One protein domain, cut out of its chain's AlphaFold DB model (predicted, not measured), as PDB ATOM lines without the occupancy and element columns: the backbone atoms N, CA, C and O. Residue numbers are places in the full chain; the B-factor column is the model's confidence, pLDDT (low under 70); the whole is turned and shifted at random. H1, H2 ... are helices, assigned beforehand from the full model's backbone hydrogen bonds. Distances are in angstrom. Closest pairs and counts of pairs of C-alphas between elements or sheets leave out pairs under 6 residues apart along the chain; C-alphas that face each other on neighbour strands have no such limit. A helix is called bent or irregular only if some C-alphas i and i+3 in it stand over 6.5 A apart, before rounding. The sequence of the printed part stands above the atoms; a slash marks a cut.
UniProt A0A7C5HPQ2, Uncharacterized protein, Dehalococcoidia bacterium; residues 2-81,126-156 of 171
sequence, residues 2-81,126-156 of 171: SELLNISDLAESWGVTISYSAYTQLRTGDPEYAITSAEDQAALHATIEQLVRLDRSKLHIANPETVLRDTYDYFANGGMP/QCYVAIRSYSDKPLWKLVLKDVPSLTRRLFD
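AT A GLANCE: This is residues 2 to 81 and 126 to 156 of the 171 residues of an uncharacterized protein of Dehalococcoidia bacterium (UniProt A0A7C5HPQ2). The longest helix, H2, and H3 fold back side by side as a helical hairpin, with H1 packed along H2 on one side and H4 and kinked H5 on H3 at the other. The printed part has 111 residues with five named helices, H1 to H5 in order, and no named strand: all helix. It is compact, radius of gyration of the C-alphas 14.3 A, spanning 40 by 33 by 23 A.

IN THESE COORDINATES: H2, residues 38 to 55, measures 25.5 A from C-alpha 38 at (310.528, 321.445, 159.000). H3 is residues 65 to 76, H1 residues 3 to 13, H4 residues 130 to 135. H5, residues 139 to 155, measures 22.0 A, ending at C-alpha 155, (335.844, 352.335, 157.523); it has a kink of 51 degrees near residue 147 and is only just irregular, C-alphas 145 and 148 being 6.6 A apart.

HOW THE PARTS SIT: H2 touches H3, opposite ways at a shallow tilt of 4 degrees; their closest C-alphas, Val 52 and Glu 65, are 5.7 A apart. With residues 47 to 51 alone, H2 only just touches H1, 3 pairs of C-alphas within 8 A, closest Leu 51 and Leu 5, 7.1 A. H3 only just touches H4, 3 such pairs, closest Val 67 and Ser 133, 6.2 A. Every O i to N i+4 pair is within hydrogen-bond range in H1 to H4, 10 of 13 in H5.

THE WHOLE: Residues 82 to 125 are not printed; C-alphas 81 and 126 are 7.8 A apart. The link H1 to H2 is long. Residues 149 to 156 have pLDDT under 70.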
ATOM      1  N   SER A   2     324.334 323.631 153.016       83.31
ATOM      2  CA  SER A   2     325.783 323.907 153.143       83.31
ATOM      3  C   SER A   2     326.366 324.813 152.050       83.31
ATOM      4  O   SER A   2     327.344 325.511 152.298       83.31
ATOM      5  N   GLU A   3     325.744 324.863 150.868       92.00
ATOM      6  CA  GLU A   3     326.160 325.752 149.778       92.00
ATOM      7  C   GLU A   3     326.237 327.229 150.182       92.00
ATOM      8  O   GLU A   3     327.127 327.929 149.712       92.00
ATOM      9  N   LEU A   4     325.379 327.708 151.094       91.75
ATOM     10  CA  LEU A   4     325.439 329.101 151.554       91.75
ATOM     11  C   LEU A   4     326.784 329.429 152.220       91.75
ATOM     12  O   LEU A   4     327.291 330.539 152.055       91.75
ATOM     13  N   LEU A   5     327.366 328.465 152.938       92.94
ATOM     14  CA  LEU A   5     328.678 328.597 153.574       92.94
ATOM     15  C   LEU A   5     329.794 328.499 152.535       92.94
ATOM     16  O   LEU A   5     330.672 329.351 152.518       92.94
ATOM     17  N   ASN A   6     329.699 327.550 151.599       93.94
ATOM     18  CA  ASN A   6     330.681 327.409 150.519       93.94
ATOM     19  C   ASN A   6     330.764 328.676 149.652       93.94
ATOM     20  O   ASN A   6     331.848 329.106 149.270       93.94
ATOM     21  N   ILE A   7     329.619 329.304 149.364       94.06
ATOM     22  CA  ILE A   7     329.564 330.580 148.643       94.06
ATOM     23  C   ILE A   7     330.213 331.699 149.477       94.06
ATOM     24  O   ILE A   7     330.869 332.573 148.914       94.06
ATOM     25  N   SER A   8     330.061 331.671 150.805       92.06
ATOM     26  CA  SER A   8     330.749 332.606 151.705       92.06
ATOM     27  C   SER A   8     332.266 332.480 151.575       92.06
ATOM     28  O   SER A   8     332.944 333.482 151.369       92.06
ATOM     29  N   ASP A   9     332.794 331.258 151.641       91.81
ATOM     30  CA  ASP A   9     334.234 331.000 151.535       91.81
ATOM     31  C   ASP A   9     334.770 331.352 150.135       91.81
ATOM     32  O   ASP A   9     335.866 331.894 149.993       91.81
ATOM     33  N   LEU A  10     333.971 331.125 149.087       92.94
ATOM     34  CA  LEU A  10     334.314 331.549 147.731       92.94
ATOM     35  C   LEU A  10     334.402 333.077 147.623       92.94
ATOM     36  O   LEU A  10     335.383 333.594 147.087       92.94
ATOM     37  N   ALA A  11     333.412 333.799 148.154       92.00
ATOM     38  CA  ALA A  11     333.410 335.261 148.165       92.00
ATOM     39  C   ALA A  11     334.625 335.823 148.922       92.00
ATOM     40  O   ALA A  11     335.273 336.755 148.445       92.00
ATOM     41  N   GLU A  12     334.985 335.203 150.048       89.38
ATOM     42  CA  GLU A  12     336.205 335.521 150.788       89.38
ATOM     43  C   GLU A  12     337.462 335.312 149.931       89.38
ATOM     44  O   GLU A  12     338.295 336.216 149.842       89.38
ATOM     45  N   SER A  13     337.574 334.171 149.239       90.50
ATOM     46  CA  SER A  13     338.726 333.856 148.376       90.50
ATOM     47  C   SER A  13     338.904 334.840 147.216       90.50
ATOM     48  O   SER A  13     340.026 335.106 146.787       90.50
ATOM     49  N   TRP A  14     337.804 335.411 146.720       91.19
ATOM     50  CA  TRP A  14     337.807 336.415 145.655       91.19
ATOM     51  C   TRP A  14     338.017 337.839 146.176       91.19
ATOM     52  O   TRP A  14     338.151 338.764 145.375       91.19
ATOM     53  N   GLY A  15     338.028 338.046 147.495       87.75
ATOM     54  CA  GLY A  15     338.115 339.380 148.085       87.75
ATOM     55  C   GLY A  15     336.875 340.236 147.826       87.75
ATOM     56  O   GLY A  15     336.982 341.461 147.765       87.75
ATOM     57  N   VAL A  16     335.705 339.615 147.644       88.56
ATOM     58  CA  VAL A  16     334.442 340.315 147.371       88.56
ATOM     59  C   VAL A  16     333.476 340.190 148.539       88.56
ATOM     60  O   VAL A  16     333.510 339.242 149.318       88.56
ATOM     61  N   THR A  17     332.574 341.160 148.648       89.12
ATOM     62  CA  THR A  17     331.495 341.126 149.632       89.12
ATOM     63  C   THR A  17     330.274 340.409 149.060       89.12
ATOM     64  O   THR A  17     329.902 340.638 147.908       89.12
ATOM     65  N   ILE A  18     329.605 339.596 149.874       91.38
ATOM     66  CA  ILE A  18     328.366 338.902 149.519       91.38
ATOM     67  C   ILE A  18     327.173 339.398 150.337       91.38
ATOM     68  O   ILE A  18     327.279 339.642 151.533       91.38
ATOM     69  N   SER A  19     326.006 339.493 149.696       91.88
ATOM     70  CA  SER A  19     324.719 339.645 150.376       91.88
ATOM     71  C   SER A  19     323.793 338.488 150.009       91.88
ATOM     72  O   SER A  19     323.504 338.264 148.836       91.88
ATOM     73  N   TYR A  20     323.249 337.822 151.016       93.62
ATOM     74  CA  TYR A  20     322.174 336.847 150.900       93.62
ATOM     75  C   TYR A  20     320.816 337.553 150.841       93.62
ATOM     76  O   TYR A  20     320.591 338.574 151.502       93.62
ATOM     77  N   SER A  21     319.893 337.011 150.054       92.31
ATOM     78  CA  SER A  21     318.510 337.487 149.963       92.31
ATOM     79  C   SER A  21     317.556 336.316 149.787       92.31
ATOM     80  O   SER A  21     317.900 335.345 149.118       92.31
ATOM     81  N   ALA A  22     316.352 336.427 150.344       92.50
ATOM     82  CA  ALA A  22     315.336 335.391 150.224       92.50
ATOM     83  C   ALA A  22     314.786 335.279 148.794       92.50
ATOM     84  O   ALA A  22     314.516 336.291 148.136       92.50
ATOM     85  N   TYR A  23     314.520 334.044 148.364       91.75
ATOM     86  CA  TYR A  23     313.587 333.788 147.272       91.75
ATOM     87  C   TYR A  23     312.181 334.285 147.655       91.75
ATOM     88  O   TYR A  23     311.743 334.151 148.802       91.75
ATOM     89  N   THR A  24     311.461 334.883 146.702       90.12
ATOM     90  CA  THR A  24     310.098 335.382 146.915       90.12
ATOM     91  C   THR A  24     309.164 334.923 145.805       90.12
ATOM     92  O   THR A  24     309.307 335.306 144.645       90.12
ATOM     93  N   GLN A  25     308.145 334.165 146.200       87.94
ATOM     94  CA  GLN A  25     307.101 333.683 145.300       87.94
ATOM     95  C   GLN A  25     306.256 334.811 144.702       87.94
ATOM     96  O   GLN A  25     305.714 334.660 143.619       87.94
ATOM     97  N   LEU A  26     306.168 335.984 145.347       89.06
ATOM     98  CA  LEU A  26     305.327 337.088 144.866       89.06
ATOM     99  C   LEU A  26     305.715 337.570 143.456       89.06
ATOM    100  O   LEU A  26     304.889 338.148 142.756       89.06
ATOM    101  N   ARG A  27     306.967 337.360 143.027       86.75
ATOM    102  CA  ARG A  27     307.414 337.737 141.680       86.75
ATOM    103  C   ARG A  27     306.926 336.768 140.601       86.75
ATOM    104  O   ARG A  27     306.598 337.226 139.511       86.75
ATOM    105  N   THR A  28     306.968 335.472 140.879       88.06
ATOM    106  CA  THR A  28     306.747 334.388 139.908       88.06
ATOM    107  C   THR A  28     305.360 333.762 140.032       88.06
ATOM    108  O   THR A  28     304.885 333.152 139.084       88.06
ATOM    109  N   GLY A  29     304.705 333.930 141.181       88.00
ATOM    110  CA  GLY A  29     303.521 333.167 141.570       88.00
ATOM    111  C   GLY A  29     303.837 331.727 141.979       88.00
ATOM    112  O   GLY A  29     302.905 330.960 142.193       88.00
ATOM    113  N   ASP A  30     305.119 331.366 142.084       89.62
ATOM    114  CA  ASP A  30     305.565 329.985 142.245       89.62
ATOM    115  C   ASP A  30     306.110 329.718 143.664       89.62
ATOM    116  O   ASP A  30     307.175 330.251 144.021       89.62
ATOM    117  N   PRO A  31     305.391 328.924 144.483       88.50
ATOM    118  CA  PRO A  31     305.802 328.562 145.833       88.50
ATOM    119  C   PRO A  31     306.821 327.412 145.887       88.50
ATOM    120  O   PRO A  31     307.312 327.132 146.977       88.50
ATOM    121  N   GLU A  32     307.142 326.739 144.777       91.44
ATOM    122  CA  GLU A  32     307.920 325.485 144.768       91.44
ATOM    123  C   GLU A  32     309.292 325.625 145.445       91.44
ATOM    124  O   GLU A  32     309.723 324.748 146.189       91.44
ATOM    125  N   TYR A  33     309.948 326.774 145.267       88.94
ATOM    126  CA  TYR A  33     311.258 327.061 145.863       88.94
ATOM    127  C   TYR A  33     311.183 327.707 147.258       88.94
ATOM    128  O   TYR A  33     312.196 328.180 147.786       88.94
ATOM    129  N   ALA A  34     309.996 327.794 147.866       90.69
ATOM    130  CA  ALA A  34     309.847 328.287 149.229       90.69
ATOM    131  C   ALA A  34     310.249 327.209 150.250       90.69
ATOM    132  O   ALA A  34     309.799 326.067 150.201       90.69
ATOM    133  N   ILE A  35     311.063 327.600 151.231       93.25
ATOM    134  CA  ILE A  35     311.520 326.708 152.301       93.25
ATOM    135  C   ILE A  35     310.381 326.507 153.309       93.25
ATOM    136  O   ILE A  35     310.143 327.352 154.175       93.25
ATOM    137  N   THR A  36     309.659 325.395 153.169       93.06
ATOM    138  CA  THR A  36     308.438 325.099 153.939       93.06
ATOM    139  C   THR A  36     308.551 323.863 154.828       93.06
ATOM    140  O   THR A  36     307.849 323.781 155.834       93.06
ATOM    141  N   SER A  37     309.425 322.908 154.495       94.88
ATOM    142  CA  SER A  37     309.590 321.687 155.285       94.88
ATOM    143  C   SER A  37     310.290 321.983 156.619       94.88
ATOM    144  O   SER A  37     311.180 322.833 156.699       94.88
ATOM    145  N   ALA A  38     309.909 321.270 157.684       94.44
ATOM    146  CA  ALA A  38     310.528 321.445 159.000       94.44
ATOM    147  C   ALA A  38     312.030 321.103 158.986       94.44
ATOM    148  O   ALA A  38     312.820 321.742 159.681       94.44
ATOM    149  N   GLU A  39     312.424 320.123 158.170       95.31
ATOM    150  CA  GLU A  39     313.818 319.726 157.978       95.31
ATOM    151  C   GLU A  39     314.633 320.850 157.323       95.31
ATOM    152  O   GLU A  39     315.662 321.263 157.864       95.31
ATOM    153  N   ASP A  40     314.140 321.420 156.221       94.56
ATOM    154  CA  ASP A  40     314.834 322.508 155.531       94.56
ATOM    155  C   ASP A  40     314.862 323.784 156.372       94.56
ATOM    156  O   ASP A  40     315.864 324.499 156.378       94.56
ATOM    157  N   GLN A  41     313.799 324.070 157.127       95.12
ATOM    158  CA  GLN A  41     313.777 325.193 158.063       95.12
ATOM    159  C   GLN A  41     314.799 325.008 159.190       95.12
ATOM    160  O   GLN A  41     315.504 325.961 159.532       95.12
ATOM    161  N   ALA A  42     314.946 323.800 159.741       95.75
ATOM    162  CA  ALA A  42     315.976 323.505 160.734       95.75
ATOM    163  C   ALA A  42     317.390 323.651 160.144       95.75
ATOM    164  O   ALA A  42     318.262 324.274 160.760       95.75
ATOM    165  N   ALA A  43     317.607 323.152 158.923       96.00
ATOM    166  CA  ALA A  43     318.871 323.301 158.207       96.00
ATOM    167  C   ALA A  43     319.190 324.775 157.901       96.00
ATOM    168  O   ALA A  43     320.338 325.211 158.060       96.00
ATOM    169  N   LEU A  44     318.189 325.561 157.500       95.81
ATOM    170  CA  LEU A  44     318.311 326.997 157.255       95.81
ATOM    171  C   LEU A  44     318.685 327.739 158.538       95.81
ATOM    172  O   LEU A  44     319.637 328.518 158.530       95.81
ATOM    173  N   HIS A  45     317.984 327.469 159.641       95.88
ATOM    174  CA  HIS A  45     318.265 328.071 160.944       95.88
ATOM    175  C   HIS A  45     319.707 327.796 161.387       95.88
ATOM    176  O   HIS A  45     320.455 328.722 161.702       95.88
ATOM    177  N   ALA A  46     320.140 326.531 161.328       96.31
ATOM    178  CA  ALA A  46     321.504 326.145 161.679       96.31
ATOM    179  C   ALA A  46     322.557 326.841 160.797       96.31
ATOM    180  O   ALA A  46     323.608 327.251 161.295       96.31
ATOM    181  N   THR A  47     322.268 327.004 159.505       95.94
ATOM    182  CA  THR A  47     323.159 327.684 158.553       95.94
ATOM    183  C   THR A  47     323.230 329.187 158.822       95.94
ATOM    184  O   THR A  47     324.318 329.759 158.826       95.94
ATOM    185  N   ILE A  48     322.100 329.833 159.126       95.06
ATOM    186  CA  ILE A  48     322.049 331.252 159.503       95.06
ATOM    187  C   ILE A  48     322.837 331.509 160.787       95.06
ATOM    188  O   ILE A  48     323.619 332.455 160.828       95.06
ATOM    189  N   GLU A  49     322.725 330.649 161.803       94.94
ATOM    190  CA  GLU A  49     323.535 330.781 163.021       94.94
ATOM    191  C   GLU A  49     325.039 330.675 162.741       94.94
ATOM    192  O   GLU A  49     325.844 331.356 163.378       94.94
ATOM    193  N   GLN A  50     325.442 329.841 161.780       93.81
ATOM    194  CA  GLN A  50     326.838 329.769 161.349       93.81
ATOM    195  C   GLN A  50     327.271 331.040 160.614       93.81
ATOM    196  O   GLN A  50     328.320 331.589 160.946       93.81
ATOM    197  N   LEU A  51     326.456 331.561 159.693       92.69
ATOM    198  CA  LEU A  51     326.735 332.819 158.992       92.69
ATOM    199  C   LEU A  51     326.833 334.009 159.953       92.69
ATOM    200  O   LEU A  51     327.730 334.830 159.810       92.69
ATOM    201  N   VAL A  52     325.969 334.082 160.968       90.94
ATOM    202  CA  VAL A  52     326.034 335.114 162.014       90.94
ATOM    203  C   VAL A  52     327.328 335.004 162.824       90.94
ATOM    204  O   VAL A  52     327.943 336.019 163.148       90.94
ATOM    205  N   ARG A  53     327.775 333.784 163.148       90.44
ATOM    206  CA  ARG A  53     329.078 333.578 163.799       90.44
ATOM    207  C   ARG A  53     330.238 334.012 162.902       90.44
ATOM    208  O   ARG A  53     331.172 334.621 163.415       90.44
ATOM    209  N   LEU A  54     330.163 333.737 161.598       86.06
ATOM    210  CA  LEU A  54     331.169 334.154 160.618       86.06
ATOM    211  C   LEU A  54     331.200 335.674 160.432       86.06
ATOM    212  O   LEU A  54     332.282 336.234 160.430       86.06
ATOM    213  N   ASP A  55     330.058 336.359 160.353       81.62
ATOM    214  CA  ASP A  55     329.992 337.828 160.221       81.62
ATOM    215  C   ASP A  55     330.672 338.561 161.394       81.62
ATOM    216  O   ASP A  55     331.217 339.654 161.250       81.62
ATOM    217  N   ARG A  56     330.701 337.939 162.582       76.94
ATOM    218  CA  ARG A  56     331.414 338.491 163.744       76.94
ATOM    219  C   ARG A  56     332.935 338.455 163.593       76.94
ATOM    220  O   ARG A  56     333.601 339.247 164.255       76.94
ATOM    221  N   SER A  57     333.476 337.555 162.770       73.19
ATOM    222  CA  SER A  57     334.920 337.384 162.559       73.19
ATOM    223  C   SER A  57     335.401 337.759 161.153       73.19
ATOM    224  O   SER A  57     336.583 338.055 160.992       73.19
ATOM    225  N   LYS A  58     334.517 337.778 160.151       70.25
ATOM    226  CA  LYS A  58     334.812 338.019 158.734       70.25
ATOM    227  C   LYS A  58     333.960 339.178 158.200       70.25
ATOM    228  O   LYS A  58     332.746 339.191 158.365       70.25
ATOM    229  N   LEU A  59     334.588 340.148 157.530       75.19
ATOM    230  CA  LEU A  59     333.928 341.384 157.067       75.19
ATOM    231  C   LEU A  59     333.256 341.267 155.683       75.19
ATOM    232  O   LEU A  59     332.672 342.242 155.207       75.19
ATOM    233  N   HIS A  60     333.346 340.117 155.006       85.94
ATOM    234  CA  HIS A  60     332.871 339.961 153.626       85.94
ATOM    235  C   HIS A  60     331.372 339.644 153.506       85.94
ATOM    236  O   HIS A  60     330.839 339.671 152.401       85.94
ATOM    237  N   ILE A  61     330.659 339.385 154.603       90.00
ATOM    238  CA  ILE A  61     329.196 339.237 154.587       90.00
ATOM    239  C   ILE A  61     328.568 340.622 154.784       90.00
ATOM    240  O   ILE A  61     328.821 341.290 155.776       90.00
ATOM    241  N   ALA A  62     327.738 341.082 153.845       87.88
ATOM    242  CA  ALA A  62     327.083 342.395 153.891       87.88
ATOM    243  C   ALA A  62     325.770 342.406 154.681       87.88
ATOM    244  O   ALA A  62     325.284 343.475 155.055       87.88
ATOM    245  N   ASN A  63     325.159 341.259 154.956       91.06
ATOM    246  CA  ASN A  63     323.927 341.235 155.736       91.06
ATOM    247  C   ASN A  63     324.223 341.549 157.209       91.06
ATOM    248  O   ASN A  63     325.099 340.920 157.793       91.06
ATOM    249  N   PRO A  64     323.506 342.489 157.845       88.25
ATOM    250  CA  PRO A  64     323.474 342.573 159.299       88.25
ATOM    251  C   PRO A  64     322.890 341.290 159.901       88.25
ATOM    252  O   PRO A  64     321.970 340.708 159.318       88.25
ATOM    253  N   GLU A  65     323.326 340.914 161.108       90.44
ATOM    254  CA  GLU A  65     322.765 339.780 161.869       90.44
ATOM    255  C   GLU A  65     321.226 339.828 161.912       90.44
ATOM    256  O   GLU A  65     320.555 338.816 161.721       90.44
ATOM    257  N   THR A  66     320.649 341.022 162.083       90.56
ATOM    258  CA  THR A  66     319.192 341.210 162.102       90.56
ATOM    259  C   THR A  66     318.517 340.824 160.784       90.56
ATOM    260  O   THR A  66     317.425 340.276 160.819       90.56
ATOM    261  N   VAL A  67     319.151 341.063 159.628       92.38
ATOM    262  CA  VAL A  67     318.602 340.673 158.314       92.38
ATOM    263  C   VAL A  67     318.651 339.166 158.130       92.38
ATOM    264  O   VAL A  67     317.696 338.592 157.611       92.38
ATOM    265  N   LEU A  68     319.750 338.524 158.535       93.69
ATOM    266  CA  LEU A  68     319.884 337.070 158.441       93.69
ATOM    267  C   LEU A  68     318.809 336.380 159.291       93.69
ATOM    268  O   LEU A  68     318.107 335.506 158.794       93.69
ATOM    269  N   ARG A  69     318.611 336.839 160.532       94.56
ATOM    270  CA  ARG A  69     317.565 336.320 161.426       94.56
ATOM    271  C   ARG A  69     316.155 336.584 160.897       94.56
ATOM    272  O   ARG A  69     315.385 335.644 160.752       94.56
ATOM    273  N   ASP A  70     315.846 337.821 160.505       94.88
ATOM    274  CA  ASP A  70     314.526 338.155 159.954       94.88
ATOM    275  C   ASP A  70     314.249 337.379 158.629       94.88
ATOM    276  O   ASP A  70     313.095 337.149 158.267       94.88
ATOM    277  N   THR A  71     315.290 336.938 157.899       95.06
ATOM    278  CA  THR A  71     315.149 336.062 156.716       95.06
ATOM    279  C   THR A  71     314.694 334.656 157.096       95.06
ATOM    280  O   THR A  71     313.845 334.095 156.405       95.06
ATOM    281  N   TYR A  72     315.214 334.090 158.190       95.44
ATOM    282  CA  TYR A  72     314.681 332.842 158.738       95.44
ATOM    283  C   TYR A  72     313.211 333.008 159.128       95.44
ATOM    284  O   TYR A  72     312.375 332.219 158.691       95.44
ATOM    285  N   ASP A  73     312.889 334.079 159.861       95.25
ATOM    286  CA  ASP A  73     311.522 334.358 160.313       95.25
ATOM    287  C   ASP A  73     310.542 334.472 159.138       95.25
ATOM    288  O   ASP A  73     309.400 334.028 159.237       95.25
ATOM    289  N   TYR A  74     310.972 335.035 158.005       95.50
ATOM    290  CA  TYR A  74     310.161 335.083 156.788       95.50
ATOM    291  C   TYR A  74     309.764 333.684 156.294       95.50
ATOM    292  O   TYR A  74     308.589 333.462 156.002       95.50
ATOM    293  N   PHE A  75     310.705 332.741 156.213       95.31
ATOM    294  CA  PHE A  75     310.397 331.374 155.781       95.31
ATOM    295  C   PHE A  75     309.598 330.610 156.841       95.31
ATOM    296  O   PHE A  75     308.603 329.974 156.503       95.31
ATOM    297  N   ALA A  76     309.975 330.734 158.117       94.69
ATOM    298  CA  ALA A  76     309.303 330.073 159.236       94.69
ATOM    299  C   ALA A  76     307.818 330.460 159.344       94.69
ATOM    300  O   ALA A  76     306.969 329.612 159.599       94.69
ATOM    301  N   ASN A  77     307.492 331.730 159.090       94.38
ATOM    302  CA  ASN A  77     306.120 332.237 159.148       94.38
ATOM    303  C   ASN A  77     305.360 332.136 157.811       94.38
ATOM    304  O   ASN A  77     304.204 332.553 157.736       94.38
ATOM    305  N   GLY A  78     305.993 331.650 156.735       92.00
ATOM    306  CA  GLY A  78     305.411 331.643 155.384       92.00
ATOM    307  C   GLY A  78     305.205 333.041 154.780       92.00
ATOM    308  O   GLY A  78     304.423 333.219 153.845       92.00
ATOM    309  N   GLY A  79     305.873 334.056 155.328       93.44
ATOM    310  CA  GLY A  79     305.733 335.451 154.939       93.44
ATOM    311  C   GLY A  79     306.273 336.418 155.991       93.44
ATOM    312  O   GLY A  79     306.618 336.057 157.109       93.44
ATOM    313  N   MET A  80     306.327 337.698 155.628       94.69
ATOM    314  CA  MET A  80     306.697 338.794 156.520       94.69
ATOM    315  C   MET A  80     305.608 339.867 156.443       94.69
ATOM    316  O   MET A  80     305.561 340.583 155.443       94.69
ATOM    317  N   PRO A  81     304.713 340.022 157.429       93.94
ATOM    318  CA  PRO A  81     303.639 341.018 157.376       93.94
ATOM    319  C   PRO A  81     304.157 342.460 157.543       93.94
ATOM    320  O   PRO A  81     305.339 342.695 157.786       93.94
ATOM    321  N   GLN A 126     304.236 338.864 151.219       91.50
ATOM    322  CA  GLN A 126     304.708 337.736 150.408       91.50
ATOM    323  C   GLN A 126     306.163 337.879 149.916       91.50
ATOM    324  O   GLN A 126     306.618 337.107 149.073       91.50
ATOM    325  N   CYS A 127     306.904 338.886 150.396       93.38
ATOM    326  CA  CYS A 127     308.300 339.103 150.016       93.38
ATOM    327  C   CYS A 127     309.177 339.560 151.181       93.38
ATOM    328  O   CYS A 127     308.737 340.318 152.044       93.38
ATOM    329  N   TYR A 128     310.451 339.179 151.151       93.56
ATOM    330  CA  TYR A 128     311.478 339.709 152.050       93.56
ATOM    331  C   TYR A 128     312.806 339.918 151.305       93.56
ATOM    332  O   TYR A 128     313.872 339.451 151.689       93.56
ATOM    333  N   VAL A 129     312.714 340.612 150.166       91.94
ATOM    334  CA  VAL A 129     313.864 340.973 149.320       91.94
ATOM    335  C   VAL A 129     314.698 342.092 149.946       91.94
ATOM    336  O   VAL A 129     314.196 342.836 150.786       91.94
ATOM    337  N   ALA A 130     315.933 342.277 149.461       90.56
ATOM    338  CA  ALA A 130     316.892 343.253 149.991       90.56
ATOM    339  C   ALA A 130     316.282 344.647 150.245       90.56
ATOM    340  O   ALA A 130     316.295 345.133 151.370       90.56
ATOM    341  N   ILE A 131     315.651 345.279 149.250       91.44
ATOM    342  CA  ILE A 131     315.073 346.624 149.448       91.44
ATOM    343  C   ILE A 131     314.142 346.696 150.670       91.44
ATOM    344  O   ILE A 131     314.200 347.665 151.426       91.44
ATOM    345  N   ARG A 132     313.343 345.649 150.907       93.06
ATOM    346  CA  ARG A 132     312.454 345.568 152.063       93.06
ATOM    347  C   ARG A 132     313.236 345.272 153.339       93.06
ATOM    348  O   ARG A 132     313.037 345.973 154.324       93.06
ATOM    349  N   SER A 133     314.119 344.277 153.327       92.31
ATOM    350  CA  SER A 133     314.844 343.865 154.530       92.31
ATOM    351  C   SER A 133     315.721 344.981 155.093       92.31
ATOM    352  O   SER A 133     315.816 345.099 156.308       92.31
ATOM    353  N   TYR A 134     316.292 345.847 154.252       89.69
ATOM    354  CA  TYR A 134     317.110 346.979 154.697       89.69
ATOM    355  C   TYR A 134     316.293 348.250 154.986       89.69
ATOM    356  O   TYR A 134     316.592 348.949 155.952       89.69
ATOM    357  N   SER A 135     315.252 348.552 154.200       90.94
ATOM    358  CA  SER A 135     314.532 349.839 154.312       90.94
ATOM    359  C   SER A 135     313.311 349.793 155.228       90.94
ATOM    360  O   SER A 135     312.865 350.829 155.718       90.94
ATOM    361  N   ASP A 136     312.731 348.614 155.459       89.75
ATOM    362  CA  ASP A 136     311.475 348.461 156.202       89.75
ATOM    363  C   ASP A 136     311.677 348.234 157.711       89.75
ATOM    364  O   ASP A 136     310.755 347.875 158.447       89.75
ATOM    365  N   LYS A 137     312.894 348.457 158.207       86.06
ATOM    366  CA  LYS A 137     313.214 348.298 159.623       86.06
ATOM    367  C   LYS A 137     312.739 349.497 160.448       86.06
ATOM    368  O   LYS A 137     312.740 350.635 159.973       86.06
ATOM    369  N   PRO A 138     312.348 349.286 161.716       84.69
ATOM    370  CA  PRO A 138     312.160 350.396 162.636       84.69
ATOM    371  C   PRO A 138     313.506 351.089 162.910       84.69
ATOM    372  O   PRO A 138     314.545 350.432 162.984       84.69
ATOM    373  N   LEU A 139     313.476 352.412 163.106       81.94
ATOM    374  CA  LEU A 139     314.679 353.239 163.284       81.94
ATOM    375  C   LEU A 139     315.594 352.736 164.405       81.94
ATOM    376  O   LEU A 139     316.809 352.774 164.260       81.94
ATOM    377  N   TRP A 140     315.036 352.204 165.494       80.75
ATOM    378  CA  TRP A 140     315.839 351.662 166.589       80.75
ATOM    379  C   TRP A 140     316.651 350.422 166.176       80.75
ATOM    380  O   TRP A 140     317.790 350.293 166.614       80.75
ATOM    381  N   LYS A 141     316.119 349.528 165.317       81.50
ATOM    382  CA  LYS A 141     316.889 348.382 164.789       81.50
ATOM    383  C   LYS A 141     318.036 348.910 163.924       81.50
ATOM    384  O   LYS A 141     319.168 348.482 164.104       81.50
ATOM    385  N   LEU A 142     317.749 349.880 163.052       78.62
ATOM    386  CA  LEU A 142     318.756 350.491 162.182       78.62
ATOM    387  C   LEU A 142     319.881 351.139 163.000       78.62
ATOM    388  O   LEU A 142     321.040 350.774 162.843       78.62
ATOM    389  N   VAL A 143     319.541 352.053 163.910       79.75
ATOM    390  CA  VAL A 143     320.523 352.863 164.646       79.75
ATOM    391  C   VAL A 143     321.278 352.054 165.701       79.75
ATOM    392  O   VAL A 143     322.486 352.207 165.824       79.75
ATOM    393  N   LEU A 144     320.605 351.193 166.468       78.94
ATOM    394  CA  LEU A 144     321.259 350.505 167.589       78.94
ATOM    395  C   LEU A 144     321.919 349.189 167.182       78.94
ATOM    396  O   LEU A 144     322.929 348.819 167.774       78.94
ATOM    397  N   LYS A 145     321.347 348.458 166.216       74.50
ATOM    398  CA  LYS A 145     321.831 347.115 165.854       74.50
ATOM    399  C   LYS A 145     322.662 347.108 164.579       74.50
ATOM    400  O   LYS A 145     323.662 346.400 164.532       74.50
ATOM    401  N   ASP A 146     322.282 347.895 163.574       74.88
ATOM    402  CA  ASP A 146     322.925 347.811 162.260       74.88
ATOM    403  C   ASP A 146     324.039 348.855 162.069       74.88
ATOM    404  O   ASP A 146     325.071 348.520 161.491       74.88
ATOM    405  N   VAL A 147     323.897 350.089 162.580       73.56
ATOM    406  CA  VAL A 147     324.921 351.151 162.432       73.56
ATOM    407  C   VAL A 147     326.304 350.736 162.949       73.56
ATOM    408  O   VAL A 147     327.269 350.985 162.229       73.56
ATOM    409  N   PRO A 148     326.474 350.075 164.112       71.56
ATOM    410  CA  PRO A 148     327.804 349.640 164.557       71.56
ATOM    411  C   PRO A 148     328.479 348.645 163.597       71.56
ATOM    412  O   PRO A 148     329.683 348.719 163.367       71.56
ATOM    413  N   SER A 149     327.706 347.735 162.995       67.62
ATOM    414  CA  SER A 149     328.211 346.785 161.990       67.62
ATOM    415  C   SER A 149     328.525 347.492 160.664       67.62
ATOM    416  O   SER A 149     329.595 347.304 160.088       67.62
ATOM    417  N   LEU A 150     327.635 348.379 160.210       66.62
ATOM    418  CA  LEU A 150     327.800 349.130 158.963       66.62
ATOM    419  C   LEU A 150     328.955 350.135 159.023       66.62
ATOM    420  O   LEU A 150     329.670 350.293 158.039       66.62
ATOM    421  N   THR A 151     329.162 350.797 160.162       68.06
ATOM    422  CA  THR A 151     330.286 351.727 160.361       68.06
ATOM    423  C   THR A 151     331.616 350.995 160.341       68.06
ATOM    424  O   THR A 151     332.508 351.434 159.622       68.06
ATOM    425  N   ARG A 152     331.725 349.836 161.011       67.56
ATOM    426  CA  ARG A 152     332.908 348.972 160.891       67.56
ATOM    427  C   ARG A 152     333.225 348.685 159.421       67.56
ATOM    428  O   ARG A 152     334.350 348.880 159.006       67.56
ATOM    429  N   ARG A 153     332.228 348.345 158.599       66.38
ATOM    430  CA  ARG A 153     332.428 348.049 157.164       66.38
ATOM    431  C   ARG A 153     332.717 349.270 156.280       66.38
ATOM    432  O   ARG A 153     333.382 349.132 155.260       66.38
ATOM    433  N   LEU A 154     332.187 350.449 156.614       63.56
ATOM    434  CA  LEU A 154     332.451 351.683 155.859       63.56
ATOM    435  C   LEU A 154     333.892 352.167 156.038       63.56
ATOM    436  O   LEU A 154     334.458 352.733 155.105       63.56
ATOM    437  N   PHE A 155     334.467 351.949 157.220       61.22
ATOM    438  CA  PHE A 155     335.844 352.335 157.523       61.22
ATOM    439  C   PHE A 155     336.842 351.197 157.274       61.22
ATOM    440  O   PHE A 155     337.945 351.461 156.802       61.22
ATOM    441  N   ASP A 156     336.423 349.944 157.460       61.38
ATOM    442  CA  ASP A 156     337.215 348.756 157.158       61.38
ATOM    443  C   ASP A 156     336.744 348.156 155.830       61.38
ATOM    444  O   ASP A 156     335.880 347.274 155.776       61.38
TER     445      ASP A 156